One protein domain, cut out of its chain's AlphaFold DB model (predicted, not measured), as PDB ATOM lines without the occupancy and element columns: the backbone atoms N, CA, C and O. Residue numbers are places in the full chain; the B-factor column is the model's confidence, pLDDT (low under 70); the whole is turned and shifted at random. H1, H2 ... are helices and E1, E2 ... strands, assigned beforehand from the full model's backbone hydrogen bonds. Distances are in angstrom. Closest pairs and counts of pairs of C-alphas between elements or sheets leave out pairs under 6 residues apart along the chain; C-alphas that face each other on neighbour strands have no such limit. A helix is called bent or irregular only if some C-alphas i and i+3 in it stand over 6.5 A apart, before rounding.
ATOM      1  N   SER A  25     437.919 323.727 376.726       49.38
ATOM      2  CA  SER A  25     438.494 322.602 375.989       49.38
ATOM      3  C   SER A  25     438.165 321.265 376.637       49.38
ATOM      4  O   SER A  25     437.823 320.344 375.925       49.38
ATOM      5  N   THR A  26     438.198 321.133 377.962       57.81
ATOM      6  CA  THR A  26     437.961 319.835 378.617       57.81
ATOM      7  C   THR A  26     436.490 319.416 378.507       57.81
ATOM      8  O   THR A  26     436.194 318.310 378.075       57.81
ATOM      9  N   PHE A  27     435.571 320.340 378.801       64.50
ATOM     10  CA  PHE A  27     434.123 320.107 378.787       64.50
ATOM     11  C   PHE A  27     433.600 319.797 377.378       64.50
ATOM     12  O   PHE A  27     432.888 318.820 377.161       64.50
ATOM     13  N   GLU A  28     434.009 320.599 376.396       66.94
ATOM     14  CA  GLU A  28     433.552 320.450 375.019       66.94
ATOM     15  C   GLU A  28     434.248 319.284 374.309       66.94
ATOM     16  O   GLU A  28     433.608 318.590 373.526       66.94
ATOM     17  N   THR A  29     435.509 318.978 374.644       69.44
ATOM     18  CA  THR A  29     436.199 317.792 374.103       69.44
ATOM     19  C   THR A  29     435.582 316.499 374.627       69.44
ATOM     20  O   THR A  29     435.346 315.601 373.830       69.44
ATOM     21  N   THR A  30     435.250 316.391 375.922       72.81
ATOM     22  CA  THR A  30     434.555 315.195 376.439       72.81
ATOM     23  C   THR A  30     433.182 315.028 375.788       72.81
ATOM     24  O   THR A  30     432.838 313.930 375.358       72.81
ATOM     25  N   PHE A  31     432.422 316.120 375.635       78.44
ATOM     26  CA  PHE A  31     431.140 316.094 374.926       78.44
ATOM     27  C   PHE A  31     431.284 315.615 373.476       78.44
ATOM     28  O   PHE A  31     430.523 314.750 373.041       78.44
ATOM     29  N   GLN A  32     432.255 316.150 372.727       73.69
ATOM     30  CA  GLN A  32     432.494 315.717 371.349       73.69
ATOM     31  C   GLN A  32     432.970 314.264 371.286       73.69
ATOM     32  O   GLN A  32     432.448 313.521 370.464       73.69
ATOM     33  N   ASN A  33     433.854 313.823 372.185       76.81
ATOM     34  CA  ASN A  33     434.303 312.429 372.246       76.81
ATOM     35  C   ASN A  33     433.130 311.465 372.471       76.81
ATOM     36  O   ASN A  33     432.996 310.474 371.756       76.81
ATOM     37  N   TRP A  34     432.244 311.759 373.428       78.69
ATOM     38  CA  TRP A  34     431.052 310.938 373.653       78.69
ATOM     39  C   TRP A  34     430.110 310.943 372.449       78.69
ATOM     40  O   TRP A  34     429.601 309.896 372.051       78.69
ATOM     41  N   LYS A  35     429.927 312.104 371.816       78.38
ATOM     42  CA  LYS A  35     429.093 312.238 370.621       78.38
ATOM     43  C   LYS A  35     429.661 311.480 369.416       78.38
ATOM     44  O   LYS A  35     428.894 310.870 368.674       78.38
ATOM     45  N   GLU A  36     430.978 311.498 369.217       74.38
ATOM     46  CA  GLU A  36     431.678 310.738 368.171       74.38
ATOM     47  C   GLU A  36     431.608 309.225 368.417       74.38
ATOM     48  O   GLU A  36     431.436 308.461 367.467       74.38
ATOM     49  N   ASN A  37     431.641 308.797 369.683       72.75
ATOM     50  CA  ASN A  37     431.450 307.400 370.084       72.75
ATOM     51  C   ASN A  37     429.982 306.929 370.019       72.75
ATOM     52  O   ASN A  37     429.710 305.750 370.235       72.75
ATOM     53  N   GLY A  38     429.036 307.813 369.671       72.75
ATOM     54  CA  GLY A  38     427.619 307.475 369.495       72.75
ATOM     55  C   GLY A  38     426.819 307.357 370.796       72.75
ATOM     56  O   GLY A  38     425.743 306.760 370.791       72.75
ATOM     57  N   GLU A  39     427.327 307.912 371.894       79.38
ATOM     58  CA  GLU A  39     426.661 307.906 373.197       79.38
ATOM     59  C   GLU A  39     425.466 308.877 373.228       79.38
ATOM     60  O   GLU A  39     425.461 309.906 372.542       79.38
ATOM     61  N   ASP A  40     424.448 308.581 374.047       83.75
ATOM     62  CA  ASP A  40     423.292 309.472 374.231       83.75
ATOM     63  C   ASP A  40     423.667 310.672 375.112       83.75
ATOM     64  O   ASP A  40     423.454 310.692 376.330       83.75
ATOM     65  N   VAL A  41     424.256 311.679 374.463       86.00
ATOM     66  CA  VAL A  41     424.741 312.902 375.098       86.00
ATOM     67  C   VAL A  41     424.145 314.134 374.428       86.00
ATOM     68  O   VAL A  41     424.135 314.271 373.203       86.00
ATOM     69  N   ALA A  42     423.659 315.070 375.239       85.25
ATOM     70  CA  ALA A  42     423.106 316.333 374.770       85.25
ATOM     71  C   ALA A  42     423.579 317.501 375.637       85.25
ATOM     72  O   ALA A  42     423.675 317.387 376.854       85.25
ATOM     73  N   LEU A  43     423.837 318.643 375.004       84.50
ATOM     74  CA  LEU A  43     424.133 319.894 375.693       84.50
ATOM     75  C   LEU A  43     422.815 320.661 375.860       84.50
ATOM     76  O   LEU A  43     422.258 321.147 374.874       84.50
ATOM     77  N   LEU A  44     422.276 320.701 377.080       84.31
ATOM     78  CA  LEU A  44     420.918 321.180 377.356       84.31
ATOM     79  C   LEU A  44     420.885 322.136 378.551       84.31
ATOM     80  O   LEU A  44     421.746 322.099 379.428       84.31
ATOM     81  N   MET A  45     419.851 322.976 378.604       80.31
ATOM     82  CA  MET A  45     419.544 323.751 379.807       80.31
ATOM     83  C   MET A  45     418.786 322.868 380.809       80.31
ATOM     84  O   MET A  45     417.843 322.187 380.394       80.31
ATOM     85  N   PRO A  46     419.167 322.865 382.099       75.44
ATOM     86  CA  PRO A  46     418.461 322.090 383.112       75.44
ATOM     87  C   PRO A  46     417.035 322.615 383.326       75.44
ATOM     88  O   PRO A  46     416.757 323.809 383.220       75.44
ATOM     89  N   GLU A  47     416.114 321.703 383.632       75.12
ATOM     90  CA  GLU A  47     414.708 322.014 383.903       75.12
ATOM     91  C   GLU A  47     414.545 322.876 385.169       75.12
ATOM     92  O   GLU A  47     414.902 322.461 386.275       75.12
ATOM     93  N   PHE A  48     413.924 324.050 385.016       67.56
ATOM     94  CA  PHE A  48     413.701 325.009 386.107       67.56
ATOM     95  C   PHE A  48     412.722 324.521 387.185       67.56
ATOM     96  O   PHE A  48     412.831 324.919 388.340       67.56
ATOM     97  N   SER A  49     411.753 323.676 386.824       71.25
ATOM     98  CA  SER A  49     410.699 323.195 387.732       71.25
ATOM     99  C   SER A  49     411.014 321.848 388.389       71.25
ATOM    100  O   SER A  49     410.132 321.248 388.999       71.25
ATOM    101  N   ALA A  50     412.229 321.329 388.214       76.38
ATOM    102  CA  ALA A  50     412.613 320.017 388.716       76.38
ATOM    103  C   ALA A  50     413.384 320.098 390.040       76.38
ATOM    104  O   ALA A  50     414.012 321.111 390.353       76.38
ATOM    105  N   LYS A  51     413.350 318.993 390.793       79.94
ATOM    106  CA  LYS A  51     414.169 318.785 391.989       79.94
ATOM    107  C   LYS A  51     415.471 318.101 391.617       79.94
ATOM    108  O   LYS A  51     415.461 316.982 391.092       79.94
ATOM    109  N   TRP A  52     416.569 318.776 391.912       81.69
ATOM    110  CA  TRP A  52     417.913 318.358 391.554       81.69
ATOM    111  C   TRP A  52     418.679 317.910 392.785       81.69
ATOM    112  O   TRP A  52     418.648 318.568 393.826       81.69
ATOM    113  N   LEU A  53     419.390 316.797 392.645       83.88
ATOM    114  CA  LEU A  53     420.336 316.311 393.630       83.88
ATOM    115  C   LEU A  53     421.756 316.445 393.068       83.88
ATOM    116  O   LEU A  53     422.089 315.758 392.099       83.88
ATOM    117  N   PRO A  54     422.600 317.312 393.647       83.81
ATOM    118  CA  PRO A  54     423.989 317.419 393.239       83.81
ATOM    119  C   PRO A  54     424.784 316.233 393.789       83.81
ATOM    120  O   PRO A  54     424.725 315.921 394.982       83.81
ATOM    121  N   ILE A  55     425.548 315.600 392.906       84.62
ATOM    122  CA  ILE A  55     426.469 314.516 393.215       84.62
ATOM    123  C   ILE A  55     427.856 314.849 392.662       84.62
ATOM    124  O   ILE A  55     428.011 315.427 391.587       84.62
ATOM    125  N   ALA A  56     428.887 314.501 393.410       83.31
ATOM    126  CA  ALA A  56     430.262 314.693 392.990       83.31
ATOM    127  C   ALA A  56     431.100 313.502 393.418       83.31
ATOM    128  O   ALA A  56     430.793 312.835 394.405       83.31
ATOM    129  N   GLU A  57     432.175 313.252 392.693       85.06
ATOM    130  CA  GLU A  57     433.188 312.311 393.139       85.06
ATOM    131  C   GLU A  57     434.100 312.980 394.183       85.06
ATOM    132  O   GLU A  57     434.410 314.167 394.079       85.06
ATOM    133  N   GLU A  58     434.506 312.226 395.209       76.94
ATOM    134  CA  GLU A  58     435.234 312.736 396.384       76.94
ATOM    135  C   GLU A  58     436.559 313.444 396.043       76.94
ATOM    136  O   GLU A  58     436.878 314.474 396.638       76.94
ATOM    137  N   SER A  59     437.316 312.953 395.054       73.06
ATOM    138  CA  SER A  59     438.542 313.610 394.572       73.06
ATOM    139  C   SER A  59     438.278 314.829 393.673       73.06
ATOM    140  O   SER A  59     439.201 315.575 393.330       73.06
ATOM    141  N   GLY A  60     437.015 315.073 393.306       74.19
ATOM    142  CA  GLY A  60     436.594 316.173 392.447       74.19
ATOM    143  C   GLY A  60     436.905 315.955 390.965       74.19
ATOM    144  O   GLY A  60     437.004 316.945 390.224       74.19
ATOM    145  N   SER A  61     437.078 314.697 390.539       77.31
ATOM    146  CA  SER A  61     437.317 314.311 389.138       77.31
ATOM    147  C   SER A  61     436.151 314.686 388.218       77.31
ATOM    148  O   SER A  61     436.370 315.119 387.080       77.31
ATOM    149  N   TRP A  62     434.925 314.601 388.732       86.19
ATOM    150  CA  TRP A  62     433.710 315.070 388.086       86.19
ATOM    151  C   TRP A  62     432.656 315.474 389.122       86.19
ATOM    152  O   TRP A  62     432.673 315.037 390.276       86.19
ATOM    153  N   SER A  63     431.741 316.334 388.693       83.38
ATOM    154  CA  SER A  63     430.544 316.703 389.437       83.38
ATOM    155  C   SER A  63     429.381 316.902 388.474       83.38
ATOM    156  O   SER A  63     429.551 317.183 387.282       83.38
ATOM    157  N   GLY A  64     428.180 316.669 388.983       86.06
ATOM    158  CA  GLY A  64     426.973 316.776 388.196       86.06
ATOM    159  C   GLY A  64     425.725 316.630 389.037       86.06
ATOM    160  O   GLY A  64     425.766 316.405 390.242       86.06
ATOM    161  N   TRP A  65     424.585 316.815 388.404       86.75
ATOM    162  CA  TRP A  65     423.292 316.820 389.053       86.75
ATOM    163  C   TRP A  65     422.437 315.720 388.456       86.75
ATOM    164  O   TRP A  65     422.549 315.375 387.278       86.75
ATOM    165  N   VAL A  66     421.571 315.165 389.285       87.38
ATOM    166  CA  VAL A  66     420.631 314.133 388.877       87.38
ATOM    167  C   VAL A  66     419.239 314.551 389.302       87.38
ATOM    168  O   VAL A  66     419.035 315.177 390.343       87.38
ATOM    169  N   LEU A  67     418.266 314.208 388.473       86.12
ATOM    170  CA  LEU A  67     416.867 314.430 388.772       86.12
ATOM    171  C   LEU A  67     416.404 313.461 389.855       86.12
ATOM    172  O   LEU A  67     416.515 312.246 389.699       86.12
ATOM    173  N   LEU A  68     415.806 313.985 390.925       80.06
ATOM    174  CA  LEU A  68     415.391 313.148 392.051       80.06
ATOM    175  C   LEU A  68     414.416 312.039 391.611       80.06
ATOM    176  O   LEU A  68     414.559 310.890 392.022       80.06
ATOM    177  N   ARG A  69     413.494 312.365 390.691       78.50
ATOM    178  CA  ARG A  69     412.533 311.425 390.078       78.50
ATOM    179  C   ARG A  69     413.184 310.226 389.376       78.50
ATOM    180  O   ARG A  69     412.532 309.200 389.239       78.50
ATOM    181  N   GLU A  70     414.431 310.352 388.925       81.31
ATOM    182  CA  GLU A  70     415.159 309.291 388.214       81.31
ATOM    183  C   GLU A  70     415.947 308.379 389.161       81.31
ATOM    184  O   GLU A  70     416.208 307.231 388.821       81.31
ATOM    185  N   ILE A  71     416.283 308.851 390.366       79.31
ATOM    186  CA  ILE A  71     416.978 308.041 391.380       79.31
ATOM    187  C   ILE A  71     416.004 307.106 392.098       79.31
ATOM    188  O   ILE A  71     416.362 305.984 392.448       79.31
ATOM    189  N   PHE A  72     414.762 307.542 392.307       75.31
ATOM    190  CA  PHE A  72     413.753 306.760 393.024       75.31
ATOM    191  C   PHE A  72     413.565 305.324 392.494       75.31
ATOM    192  O   PHE A  72     413.613 304.397 393.308       75.31
ATOM    193  N   PRO A  73     413.413 305.100 391.171       74.56
ATOM    194  CA  PRO A  73     413.293 303.754 390.616       74.56
ATOM    195  C   PRO A  73     414.496 302.844 390.887       74.56
ATOM    196  O   PRO A  73     414.322 301.629 390.909       74.56
ATOM    197  N   LEU A  74     415.693 303.402 391.107       73.19
ATOM    198  CA  LEU A  74     416.914 302.627 391.362       73.19
ATOM    199  C   LEU A  74     416.975 302.068 392.787       73.19
ATOM    200  O   LEU A  74     417.647 301.070 393.025       73.19
ATOM    201  N   ILE A  75     416.269 302.694 393.731       70.25
ATOM    202  CA  ILE A  75     416.235 302.260 395.132       70.25
ATOM    203  C   ILE A  75     415.119 301.232 395.337       70.25
ATOM    204  O   ILE A  75     415.346 300.176 395.924       70.25
ATOM    205  N   SER A  76     413.904 301.536 394.870       67.75
ATOM    206  CA  SER A  76     412.776 300.600 394.853       67.75
ATOM    207  C   SER A  76     411.630 301.148 394.004       67.75
ATOM    208  O   SER A  76     411.206 302.294 394.171       67.75
ATOM    209  N   ALA A  77     411.061 300.293 393.152       65.12
ATOM    210  CA  ALA A  77     409.870 300.613 392.368       65.12
ATOM    211  C   ALA A  77     408.644 300.934 393.252       65.12
ATOM    212  O   ALA A  77     407.818 301.760 392.872       65.12
ATOM    213  N   GLU A  78     408.549 300.340 394.447       58.06
ATOM    214  CA  GLU A  78     407.467 300.604 395.411       58.06
ATOM    215  C   GLU A  78     407.618 301.983 396.075       58.06
ATOM    216  O   GLU A  78     406.627 302.666 396.339       58.06
ATOM    217  N   LEU A  79     408.861 302.438 396.276       59.09
ATOM    218  CA  LEU A  79     409.169 303.758 396.837       59.09
ATOM    219  C   LEU A  79     409.057 304.884 395.802       59.09
ATOM    220  O   LEU A  79     408.854 306.036 396.183       59.09
ATOM    221  N   ALA A  80     409.126 304.575 394.504       59.16
ATOM    222  CA  ALA A  80     408.939 305.565 393.443       59.16
ATOM    223  C   ALA A  80     407.547 306.224 393.487       59.16
ATOM    224  O   ALA A  80     407.423 307.412 393.196       59.16
ATOM    225  N   GLY A  81     406.518 305.495 393.937       59.50
ATOM    226  CA  GLY A  81     405.189 306.058 394.202       59.50
ATOM    227  C   GLY A  81     405.127 306.963 395.442       59.50
ATOM    228  O   GLY A  81     404.266 307.838 395.519       59.50
ATOM    229  N   MET A  82     406.055 306.798 396.392       57.88
ATOM    230  CA  MET A  82     406.165 307.591 397.628       57.88
ATOM    231  C   MET A  82     407.060 308.830 397.475       57.88
ATOM    232  O   MET A  82     407.164 309.625 398.406       57.88
ATOM    233  N   ALA A  83     407.659 309.035 396.297       52.88
ATOM    234  CA  ALA A  83     408.602 310.109 395.974       52.88
ATOM    235  C   ALA A  83     408.094 311.546 396.211       52.88
ATOM    236  O   ALA A  83     408.873 312.497 396.182       52.88
ATOM    237  N   LEU A  84     406.785 311.707 396.418       55.88
ATOM    238  CA  LEU A  84     406.120 312.983 396.687       55.88
ATOM    239  C   LEU A  84     405.934 313.265 398.186       55.88
ATOM    240  O   LEU A  84     405.406 314.320 398.538       55.88
ATOM    241  N   MET A  85     406.326 312.344 399.070       61.22
ATOM    242  CA  MET A  85     406.228 312.559 400.508       61.22
ATOM    243  C   MET A  85     407.336 313.509 400.998       61.22
ATOM    244  O   MET A  85     408.490 313.399 400.568       61.22
ATOM    245  N   PRO A  86     407.013 314.442 401.911       56.44
ATOM    246  CA  PRO A  86     408.021 315.195 402.648       56.44
ATOM    247  C   PRO A  86     409.034 314.238 403.317       56.44
ATOM    248  O   PRO A  86     408.729 313.081 403.595       56.44
ATOM    249  N   GLU A  87     410.279 314.686 403.493       62.09
ATOM    250  CA  GLU A  87     411.410 313.930 404.073       62.09
ATOM    251  C   GLU A  87     412.009 312.764 403.257       62.09
ATOM    252  O   GLU A  87     413.120 312.330 403.578       62.09
ATOM    253  N   THR A  88     411.383 312.282 402.176       66.44
ATOM    254  CA  THR A  88     411.947 311.161 401.389       66.44
ATOM    255  C   THR A  88     413.264 311.528 400.682       66.44
ATOM    256  O   THR A  88     414.155 310.695 400.531       66.44
ATOM    257  N   GLU A  89     413.449 312.804 400.347       69.75
ATOM    258  CA  GLU A  89     414.680 313.352 399.754       69.75
ATOM    259  C   GLU A  89     415.914 313.136 400.642       69.75
ATOM    260  O   GLU A  89     417.016 312.873 400.155       69.75
ATOM    261  N   ARG A  90     415.719 313.209 401.967       70.25
ATOM    262  CA  ARG A  90     416.780 313.027 402.963       70.25
ATOM    263  C   ARG A  90     417.300 311.592 402.954       70.25
ATOM    264  O   ARG A  90     418.508 311.382 403.015       70.25
ATOM    265  N   LEU A  91     416.391 310.624 402.833       71.81
ATOM    266  CA  LEU A  91     416.716 309.197 402.817       71.81
ATOM    267  C   LEU A  91     417.517 308.810 401.569       71.81
ATOM    268  O   LEU A  91     418.419 307.984 401.659       71.81
ATOM    269  N   ILE A  92     417.238 309.439 400.424       74.12
ATOM    270  CA  ILE A  92     417.998 309.221 399.183       74.12
ATOM    271  C   ILE A  92     419.436 309.714 399.337       74.12
ATOM    272  O   ILE A  92     420.374 309.007 398.971       74.12
ATOM    273  N   GLY A  93     419.616 310.904 399.918       71.00
ATOM    274  CA  GLY A  93     420.946 311.442 400.195       71.00
ATOM    275  C   GLY A  93     421.751 310.564 401.157       71.00
ATOM    276  O   GLY A  93     422.932 310.305 400.919       71.00
ATOM    277  N   GLU A  94     421.103 310.054 402.210       72.75
ATOM    278  CA  GLU A  94     421.710 309.107 403.155       72.75
ATOM    279  C   GLU A  94     422.078 307.781 402.476       72.75
ATOM    280  O   GLU A  94     423.207 307.315 402.629       72.75
ATOM    281  N   TRP A  95     421.180 307.205 401.672       78.12
ATOM    282  CA  TRP A  95     421.433 305.959 400.944       78.12
ATOM    283  C   TRP A  95     422.620 306.080 399.982       78.12
ATOM    284  O   TRP A  95     423.538 305.261 400.032       78.12
ATOM    285  N   LEU A  96     422.654 307.135 399.162       76.00
ATOM    286  CA  LEU A  96     423.756 307.387 398.231       76.00
ATOM    287  C   LEU A  96     425.101 307.570 398.951       76.00
ATOM    288  O   LEU A  96     426.130 307.139 398.441       76.00
ATOM    289  N   SER A  97     425.098 308.179 400.141       72.31
ATOM    290  CA  SER A  97     426.318 308.443 400.921       72.31
ATOM    291  C   SER A  97     426.851 307.212 401.670       72.31
ATOM    292  O   SER A  97     428.037 307.162 402.026       72.31
ATOM    293  N   LEU A  98     425.966 306.251 401.959       75.88
ATOM    294  CA  LEU A  98     426.263 305.008 402.680       75.88
ATOM    295  C   LEU A  98     426.537 303.823 401.746       75.88
ATOM    296  O   LEU A  98     427.193 302.868 402.157       75.88
ATOM    297  N   SER A  99     426.055 303.874 400.505       74.12
ATOM    298  CA  SER A  99     426.312 302.852 399.492       74.12
ATOM    299  C   SER A  99     427.716 302.999 398.898       74.12
ATOM    300  O   SER A  99     428.155 304.102 398.578       74.12
ATOM    301  N   SER A 100     428.429 301.884 398.723       67.81
ATOM    302  CA  SER A 100     429.779 301.880 398.143       67.81
ATOM    303  C   SER A 100     429.791 302.128 396.631       67.81
ATOM    304  O   SER A 100     430.780 302.618 396.101       67.81
ATOM    305  N   SER A 101     428.708 301.791 395.927       74.00
ATOM    306  CA  SER A 101     428.584 301.962 394.472       74.00
ATOM    307  C   SER A 101     427.108 302.085 394.065       74.00
ATOM    308  O   SER A 101     426.561 301.169 393.446       74.00
ATOM    309  N   PRO A 102     426.412 303.161 394.468       75.38
ATOM    310  CA  PRO A 102     424.971 303.282 394.255       75.38
ATOM    311  C   PRO A 102     424.555 303.475 392.791       75.38
ATOM    312  O   PRO A 102     423.403 303.220 392.467       75.38
ATOM    313  N   LEU A 103     425.455 303.958 391.930       80.25
ATOM    314  CA  LEU A 103     425.197 304.239 390.515       80.25
ATOM    315  C   LEU A 103     426.165 303.464 389.622       80.25
ATOM    316  O   LEU A 103     427.382 303.562 389.799       80.25
ATOM    317  N   ASN A 104     425.660 302.753 388.618       79.31
ATOM    318  CA  ASN A 104     426.524 302.040 387.681       79.31
ATOM    319  C   ASN A 104     426.955 302.949 386.517       79.31
ATOM    320  O   ASN A 104     426.341 302.970 385.451       79.31
ATOM    321  N   LEU A 105     428.022 303.727 386.720       80.88
ATOM    322  CA  LEU A 105     428.544 304.639 385.702       80.88
ATOM    323  C   LEU A 105     429.537 303.906 384.789       80.88
ATOM    324  O   LEU A 105     430.665 303.610 385.177       80.88
ATOM    325  N   LYS A 106     429.109 303.619 383.554       75.00
ATOM    326  CA  LYS A 106     429.894 302.864 382.556       75.00
ATOM    327  C   LYS A 106     431.074 303.646 381.964       75.00
ATOM    328  O   LYS A 106     431.951 303.049 381.343       75.00
ATOM    329  N   TYR A 107     431.095 304.963 382.150       78.69
ATOM    330  CA  TYR A 107     432.072 305.859 381.537       78.69
ATOM    331  C   TYR A 107     433.358 305.949 382.372       78.69
ATOM    332  O   TYR A 107     433.277 306.224 383.574       78.69
ATOM    333  N   PRO A 108     434.551 305.752 381.775       73.31
ATOM    334  CA  PRO A 108     435.831 305.870 382.476       73.31
ATOM    335  C   PRO A 108     436.033 307.224 383.166       73.31
ATOM    336  O   PRO A 108     436.597 307.265 384.256       73.31
ATOM    337  N   GLU A 109     435.551 308.308 382.553       76.12
ATOM    338  CA  GLU A 109     435.618 309.682 383.068       76.12
ATOM    339  C   GLU A 109     434.754 309.897 384.316       76.12
ATOM    340  O   GLU A 109     434.963 310.854 385.059       76.12
ATOM    341  N   LEU A 110     433.770 309.020 384.530       82.00
ATOM    342  CA  LEU A 110     432.801 309.095 385.620       82.00
ATOM    343  C   LEU A 110     433.035 308.029 386.692       82.00
ATOM    344  O   LEU A 110     432.182 307.818 387.553       82.00
ATOM    345  N   LYS A 111     434.187 307.350 386.672       81.75
ATOM    346  CA  LYS A 111     434.559 306.442 387.759       81.75
ATOM    347  C   LYS A 111     434.653 307.212 389.071       81.75
ATOM    348  O   LYS A 111     435.171 308.322 389.122       81.75
ATOM    349  N   TYR A 112     434.156 306.602 390.136       79.62
ATOM    350  CA  TYR A 112     434.200 307.162 391.475       79.62
ATOM    351  C   TYR A 112     434.479 306.051 392.483       79.62
ATOM    352  O   TYR A 112     434.017 304.924 392.314       79.62
ATOM    353  N   ASN A 113     435.230 306.377 393.534       74.56
ATOM    354  CA  ASN A 113     435.379 305.492 394.693       74.56
ATOM    355  C   ASN A 113     434.251 305.719 395.702       74.56
ATOM    356  O   ASN A 113     433.779 304.779 396.334       74.56
ATOM    357  N   ARG A 114     433.817 306.976 395.848       75.75
ATOM    358  CA  ARG A 114     432.702 307.376 396.701       75.75
ATOM    359  C   ARG A 114     432.023 308.618 396.130       75.75
ATOM    360  O   ARG A 114     432.702 309.506 395.612       75.75
ATOM    361  N   LEU A 115     430.696 308.673 396.234       80.75
ATOM    362  CA  LEU A 115     429.921 309.860 395.876       80.75
ATOM    363  C   LEU A 115     429.713 310.751 397.098       80.75
ATOM    364  O   LEU A 115     429.241 310.310 398.146       80.75
ATOM    365  N   CYS A 116     430.019 312.029 396.931       78.62
ATOM    366  CA  CYS A 116     429.582 313.098 397.804       78.62
ATOM    367  C   CYS A 116     428.228 313.607 397.312       78.62
ATOM    368  O   CYS A 116     428.075 313.970 396.146       78.62
ATOM    369  N   VAL A 117     427.250 313.652 398.212       80.94
ATOM    370  CA  VAL A 117     425.876 314.038 397.892       80.94
ATOM    371  C   VAL A 117     425.563 315.351 398.591       80.94
ATOM    372  O   VAL A 117     425.745 315.478 399.802       80.94
ATOM    373  N   GLY A 118     425.124 316.350 397.830       74.88
ATOM    374  CA  GLY A 118     424.710 317.631 398.392       74.88
ATOM    375  C   GLY A 118     423.226 317.664 398.759       74.88
ATOM    376  O   GLY A 118     422.527 316.652 398.762       74.88
ATOM    377  N   LYS A 119     422.731 318.857 399.097       75.50
ATOM    378  CA  LYS A 119     421.313 319.056 399.424       75.50
ATOM    379  C   LYS A 119     420.479 319.128 398.149       75.50
ATOM    380  O   LYS A 119     420.892 319.784 397.194       75.50
ATOM    381  N   VAL A 120     419.303 318.500 398.171       77.25
ATOM    382  CA  VAL A 120     418.306 318.663 397.109       77.25
ATOM    383  C   VAL A 120     417.886 320.125 397.039       77.25
ATOM    384  O   VAL A 120     417.698 320.776 398.070       77.25
ATOM    385  N   PHE A 121     417.757 320.637 395.822       73.12
ATOM    386  CA  PHE A 121     417.267 321.980 395.570       73.12
ATOM    387  C   PHE A 121     416.260 321.988 394.422       73.12
ATOM    388  O   PHE A 121     416.348 321.195 393.482       73.12
ATOM    389  N   ASP A 122     415.305 322.911 394.494       69.56
ATOM    390  CA  ASP A 122     414.430 323.224 393.369       69.56
ATOM    391  C   ASP A 122     415.234 324.022 392.331       69.56
ATOM    392  O   ASP A 122     416.013 324.898 392.712       69.56
ATOM    393  N   GLY A 123     415.048 323.732 391.036       58.75
ATOM    394  CA  GLY A 123     415.827 324.212 389.875       58.75
ATOM    395  C   GLY A 123     415.941 325.732 389.646       58.75
ATOM    396  O   GLY A 123     416.311 326.175 388.564       58.75
ATOM    397  N   VAL A 124     415.656 326.539 390.665       53.62
ATOM    398  CA  VAL A 124     415.852 327.990 390.741       53.62
ATOM    399  C   VAL A 124     417.329 328.363 390.978       53.62
ATOM    400  O   VAL A 124     417.724 329.501 390.725       53.62
ATOM    401  N   LEU A 125     418.187 327.423 391.399       52.06
ATOM    402  CA  LEU A 125     419.638 327.643 391.490       52.06
ATOM    403  C   LEU A 125     420.296 327.392 390.122       52.06
ATOM    404  O   LEU A 125     420.752 326.300 389.802       52.06
ATOM    405  N   SER A 126     420.275 328.428 389.288       51.69
ATOM    406  CA  SER A 126     420.771 328.429 387.909       51.69
ATOM    407  C   SER A 126     422.273 328.112 387.796       51.69
ATOM    408  O   SER A 126     423.089 328.779 388.436       51.69
ATOM    409  N   PRO A 127     422.677 327.234 386.861       53.44
ATOM    410  CA  PRO A 127     423.827 327.505 386.018       53.44
ATOM    411  C   PRO A 127     423.366 328.430 384.877       53.44
ATOM    412  O   PRO A 127     422.365 328.167 384.210       53.44
ATOM    413  N   ALA A 128     424.081 329.523 384.617       60.41
ATOM    414  CA  ALA A 128     423.791 330.426 383.492       60.41
ATOM    415  C   ALA A 128     424.190 329.832 382.119       60.41
ATOM    416  O   ALA A 128     424.339 330.559 381.136       60.41
ATOM    417  N   GLN A 129     424.454 328.525 382.065       68.00
ATOM    418  CA  GLN A 129     425.106 327.825 380.964       68.00
ATOM    419  C   GLN A 129     424.502 326.426 380.789       68.00
ATOM    420  O   GLN A 129     424.048 325.834 381.773       68.00
ATOM    421  N   PRO A 130     424.487 325.891 379.555       76.81
ATOM    422  CA  PRO A 130     424.001 324.546 379.308       76.81
ATOM    423  C   PRO A 130     424.965 323.505 379.893       76.81
ATOM    424  O   PRO A 130     426.184 323.672 379.841       76.81
ATOM    425  N   LEU A 131     424.406 322.424 380.426       82.62
ATOM    426  CA  LEU A 131     425.138 321.309 381.020       82.62
ATOM    427  C   LEU A 131     425.156 320.114 380.062       82.62
ATOM    428  O   LEU A 131     424.271 319.968 379.211       82.62
ATOM    429  N   ILE A 132     426.156 319.242 380.208       85.50
ATOM    430  CA  ILE A 132     426.203 317.986 379.456       85.50
ATOM    431  C   ILE A 132     425.284 316.990 380.149       85.50
ATOM    432  O   ILE A 132     425.596 316.513 381.237       85.50
ATOM    433  N   ARG A 133     424.169 316.651 379.510       89.12
ATOM    434  CA  ARG A 133     423.356 315.500 379.890       89.12
ATOM    435  C   ARG A 133     423.920 314.263 379.208       89.12
ATOM    436  O   ARG A 133     423.938 314.215 377.979       89.12
ATOM    437  N   ILE A 134     424.295 313.266 379.997       88.12
ATOM    438  CA  ILE A 134     424.647 311.926 379.530       88.12
ATOM    439  C   ILE A 134     423.700 310.896 380.143       88.12
ATOM    440  O   ILE A 134     423.424 310.930 381.344       88.12
ATOM    441  N   TRP A 135     423.191 309.985 379.318       86.44
ATOM    442  CA  TRP A 135     422.470 308.817 379.814       86.44
ATOM    443  C   TRP A 135     423.466 307.774 380.324       86.44
ATOM    444  O   TRP A 135     424.267 307.243 379.563       86.44
ATOM    445  N   THR A 136     423.418 307.443 381.612       80.75
ATOM    446  CA  THR A 136     424.366 306.505 382.241       80.75
ATOM    447  C   THR A 136     424.006 305.033 382.020       80.75
ATOM    448  O   THR A 136     424.739 304.138 382.439       80.75
ATOM    449  N   GLY A 137     422.879 304.764 381.355       78.19
ATOM    450  CA  GLY A 137     422.239 303.450 381.295       78.19
ATOM    451  C   GLY A 137     421.095 303.299 382.300       78.19
ATOM    452  O   GLY A 137     420.180 302.522 382.044       78.19
ATOM    453  N   GLU A 138     421.138 304.061 383.396       81.12
ATOM    454  CA  GLU A 138     420.174 304.005 384.503       81.12
ATOM    455  C   GLU A 138     419.468 305.349 384.735       81.12
ATOM    456  O   GLU A 138     418.278 305.368 385.043       81.12
ATOM    457  N   LEU A 139     420.185 306.467 384.576       87.31
ATOM    458  CA  LEU A 139     419.661 307.816 384.795       87.31
ATOM    459  C   LEU A 139     420.340 308.853 383.896       87.31
ATOM    460  O   LEU A 139     421.362 308.584 383.261       87.31
ATOM    461  N   ASN A 140     419.790 310.065 383.860       88.38
ATOM    462  CA  ASN A 140     420.429 311.204 383.219       88.38
ATOM    463  C   ASN A 140     421.334 311.925 384.215       88.38
ATOM    464  O   ASN A 140     420.865 312.524 385.185       88.38
ATOM    465  N   LEU A 141     422.636 311.916 383.939       88.12
ATOM    466  CA  LEU A 141     423.610 312.688 384.694       88.12
ATOM    467  C   LEU A 141     423.900 314.000 383.971       88.12
ATOM    468  O   LEU A 141     424.277 314.006 382.801       88.12
ATOM    469  N   TRP A 142     423.724 315.111 384.679       88.31
ATOM    470  CA  TRP A 142     423.924 316.457 384.159       88.31
ATOM    471  C   TRP A 142     425.221 317.029 384.705       88.31
ATOM    472  O   TRP A 142     425.278 317.472 385.844       88.31
ATOM    473  N   LEU A 143     426.280 316.996 383.911       85.62
ATOM    474  CA  LEU A 143     427.624 317.329 384.365       85.62
ATOM    475  C   LEU A 143     427.882 318.831 384.289       85.62
ATOM    476  O   LEU A 143     427.696 319.448 383.236       85.62
ATOM    477  N   ASP A 144     428.373 319.388 385.395       77.81
ATOM    478  CA  ASP A 144     428.944 320.736 385.466       77.81
ATOM    479  C   ASP A 144     430.480 320.708 385.363       77.81
ATOM    480  O   ASP A 144     431.097 321.675 384.912       77.81
ATOM    481  N   LYS A 145     431.103 319.570 385.696       76.88
ATOM    482  CA  LYS A 145     432.546 319.348 385.604       76.88
ATOM    483  C   LYS A 145     432.844 317.885 385.288       76.88
ATOM    484  O   LYS A 145     432.336 316.988 385.948       76.88
ATOM    485  N   VAL A 146     433.741 317.641 384.337       78.12
ATOM    486  CA  VAL A 146     434.292 316.308 384.055       78.12
ATOM    487  C   VAL A 146     435.726 316.438 383.545       78.12
ATOM    488  O   VAL A 146     436.047 317.364 382.796       78.12
ATOM    489  N   THR A 147     436.610 315.548 383.989       66.56
ATOM    490  CA  THR A 147     437.997 315.478 383.511       66.56
ATOM    491  C   THR A 147     438.079 314.605 382.255       66.56
ATOM    492  O   THR A 147     437.419 313.575 382.162       66.56
TER     493      THR A 147
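Overview. This is residues 25 to 147 of the 457 residues of the protein "YscQ/HrcQ family type III secretion apparatus protein" of Escherichia coli O157:H7 (UniProt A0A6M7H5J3). One strongly twisted sheet of six strands forms the core, with helix H1 packed over strands E5 and E6 near one end of the row of strands and a group of three helices at the other end. In that group H2 and H4 sit beside the strands on one face of the sheet, and H3 lies beyond H2, so that H1 and H3 mark the two ends of the longest axis. The printed part has 123 residues with four named helices and six named strands, in the order H1 E1 E2 E3 H2 H3 H4 E4 E5 E6, and its class is mixed, helices and strands. The sheet runs E1 E5 E6 E3 E2 E4, all antiparallel. The whole is compact, with a radius of gyration of the C-alphas of 14.2 A and spans of 41 by 30 by 25 A.

Along the chain. Begin in the sheet with E3, residues 62 to 67: find C-alpha 62 at (433.710, 315.070, 388.086), from which the strand runs 16.9 A. Before it in the chain is E2, residues 51 to 57, 20.1 A long. E6, residues 140 to 146, is 14.8 A long and ends at C-alpha 146, at (434.292, 316.308, 384.055). E5 holds residues 131 to 135, 12.8 A; the edge strands are E1, residues 41 to 44, 9.4 A, and E4, residues 115 to 117, 6.2 A. For the helices, go to C-alpha 25 at (438.494, 322.602, 375.989), where H1, residues 25 to 36, begins and runs 15.8 A. H2 is residues 68 to 75, 11.3 A; H3 is residues 77 to 80, 5.2 A; H4 is residues 88 to 98, 15.6 A. H2 is neither bent nor irregular, but only just: C-alphas 70 and 73 are 6.3 A apart.

Arrangement. Start at E3 and E2, a hairpin, where N 55 and O 64 are 2.8 A apart. On the other side of E3 is E6, with N 65 and O 142 at 2.7 A. E5 and E6 form another hairpin, with N 143 and O 132 at 2.8 A. Look next at E1 beside E5, with N 133 and O 42 at 2.8 A, and at E4 beside E2, with N 116 and O 56 at 2.8 A. Residues 51 to 52 of E2 also pair, antiparallel, with residues 121 to 122. H1 is on the sheet at a height of 8.9 A, over E5 and E6, and only just slantwise to the strands, at 31 degrees to E5 on the local plane; the closest C-alphas of H1 and E6 are those of Phe 27 and Val 146, 6.5 A. H2 and H4 are on the same face of the sheet, each over none of its strands, as two layers, helices on one face of a sheet. The closest C-alphas of H4 and E4 are those of Gly 93 and Val 117, 6.0 A. H2 and H4 only just touch, with 3 pairs of C-alphas within 8 A, the closest those of Leu 68 and Glu 89, 7.7 A; they run the same way at a steep tilt of 57 degrees. H3 is not on the sheet; it touches H2, the C-alphas of Phe 72 and Ala 80 being closest at 5.0 A. H1 is apart from H2, H3 and H4. Every O i to N i+4 pair is within hydrogen-bond range in H1 and H4; H2 has 1 of 4, beside 3 of 5 O i to N i+3 pairs, and H3 is too short for an O i to N i+4 pair.

Size, cuts and confidence. The two C-alphas farthest apart are those of Ser 25 and Glu 78, 42.7 A. The printed part has no cut. The long links are H4 to E4, residues 99 to 114, and E4 to E5, residues 118 to 130. The mean pLDDT of the printed part is 74.7; look for values under 70 at residues 25 to 29, 48, 76 to 89, 100, 122 to 129 and 147.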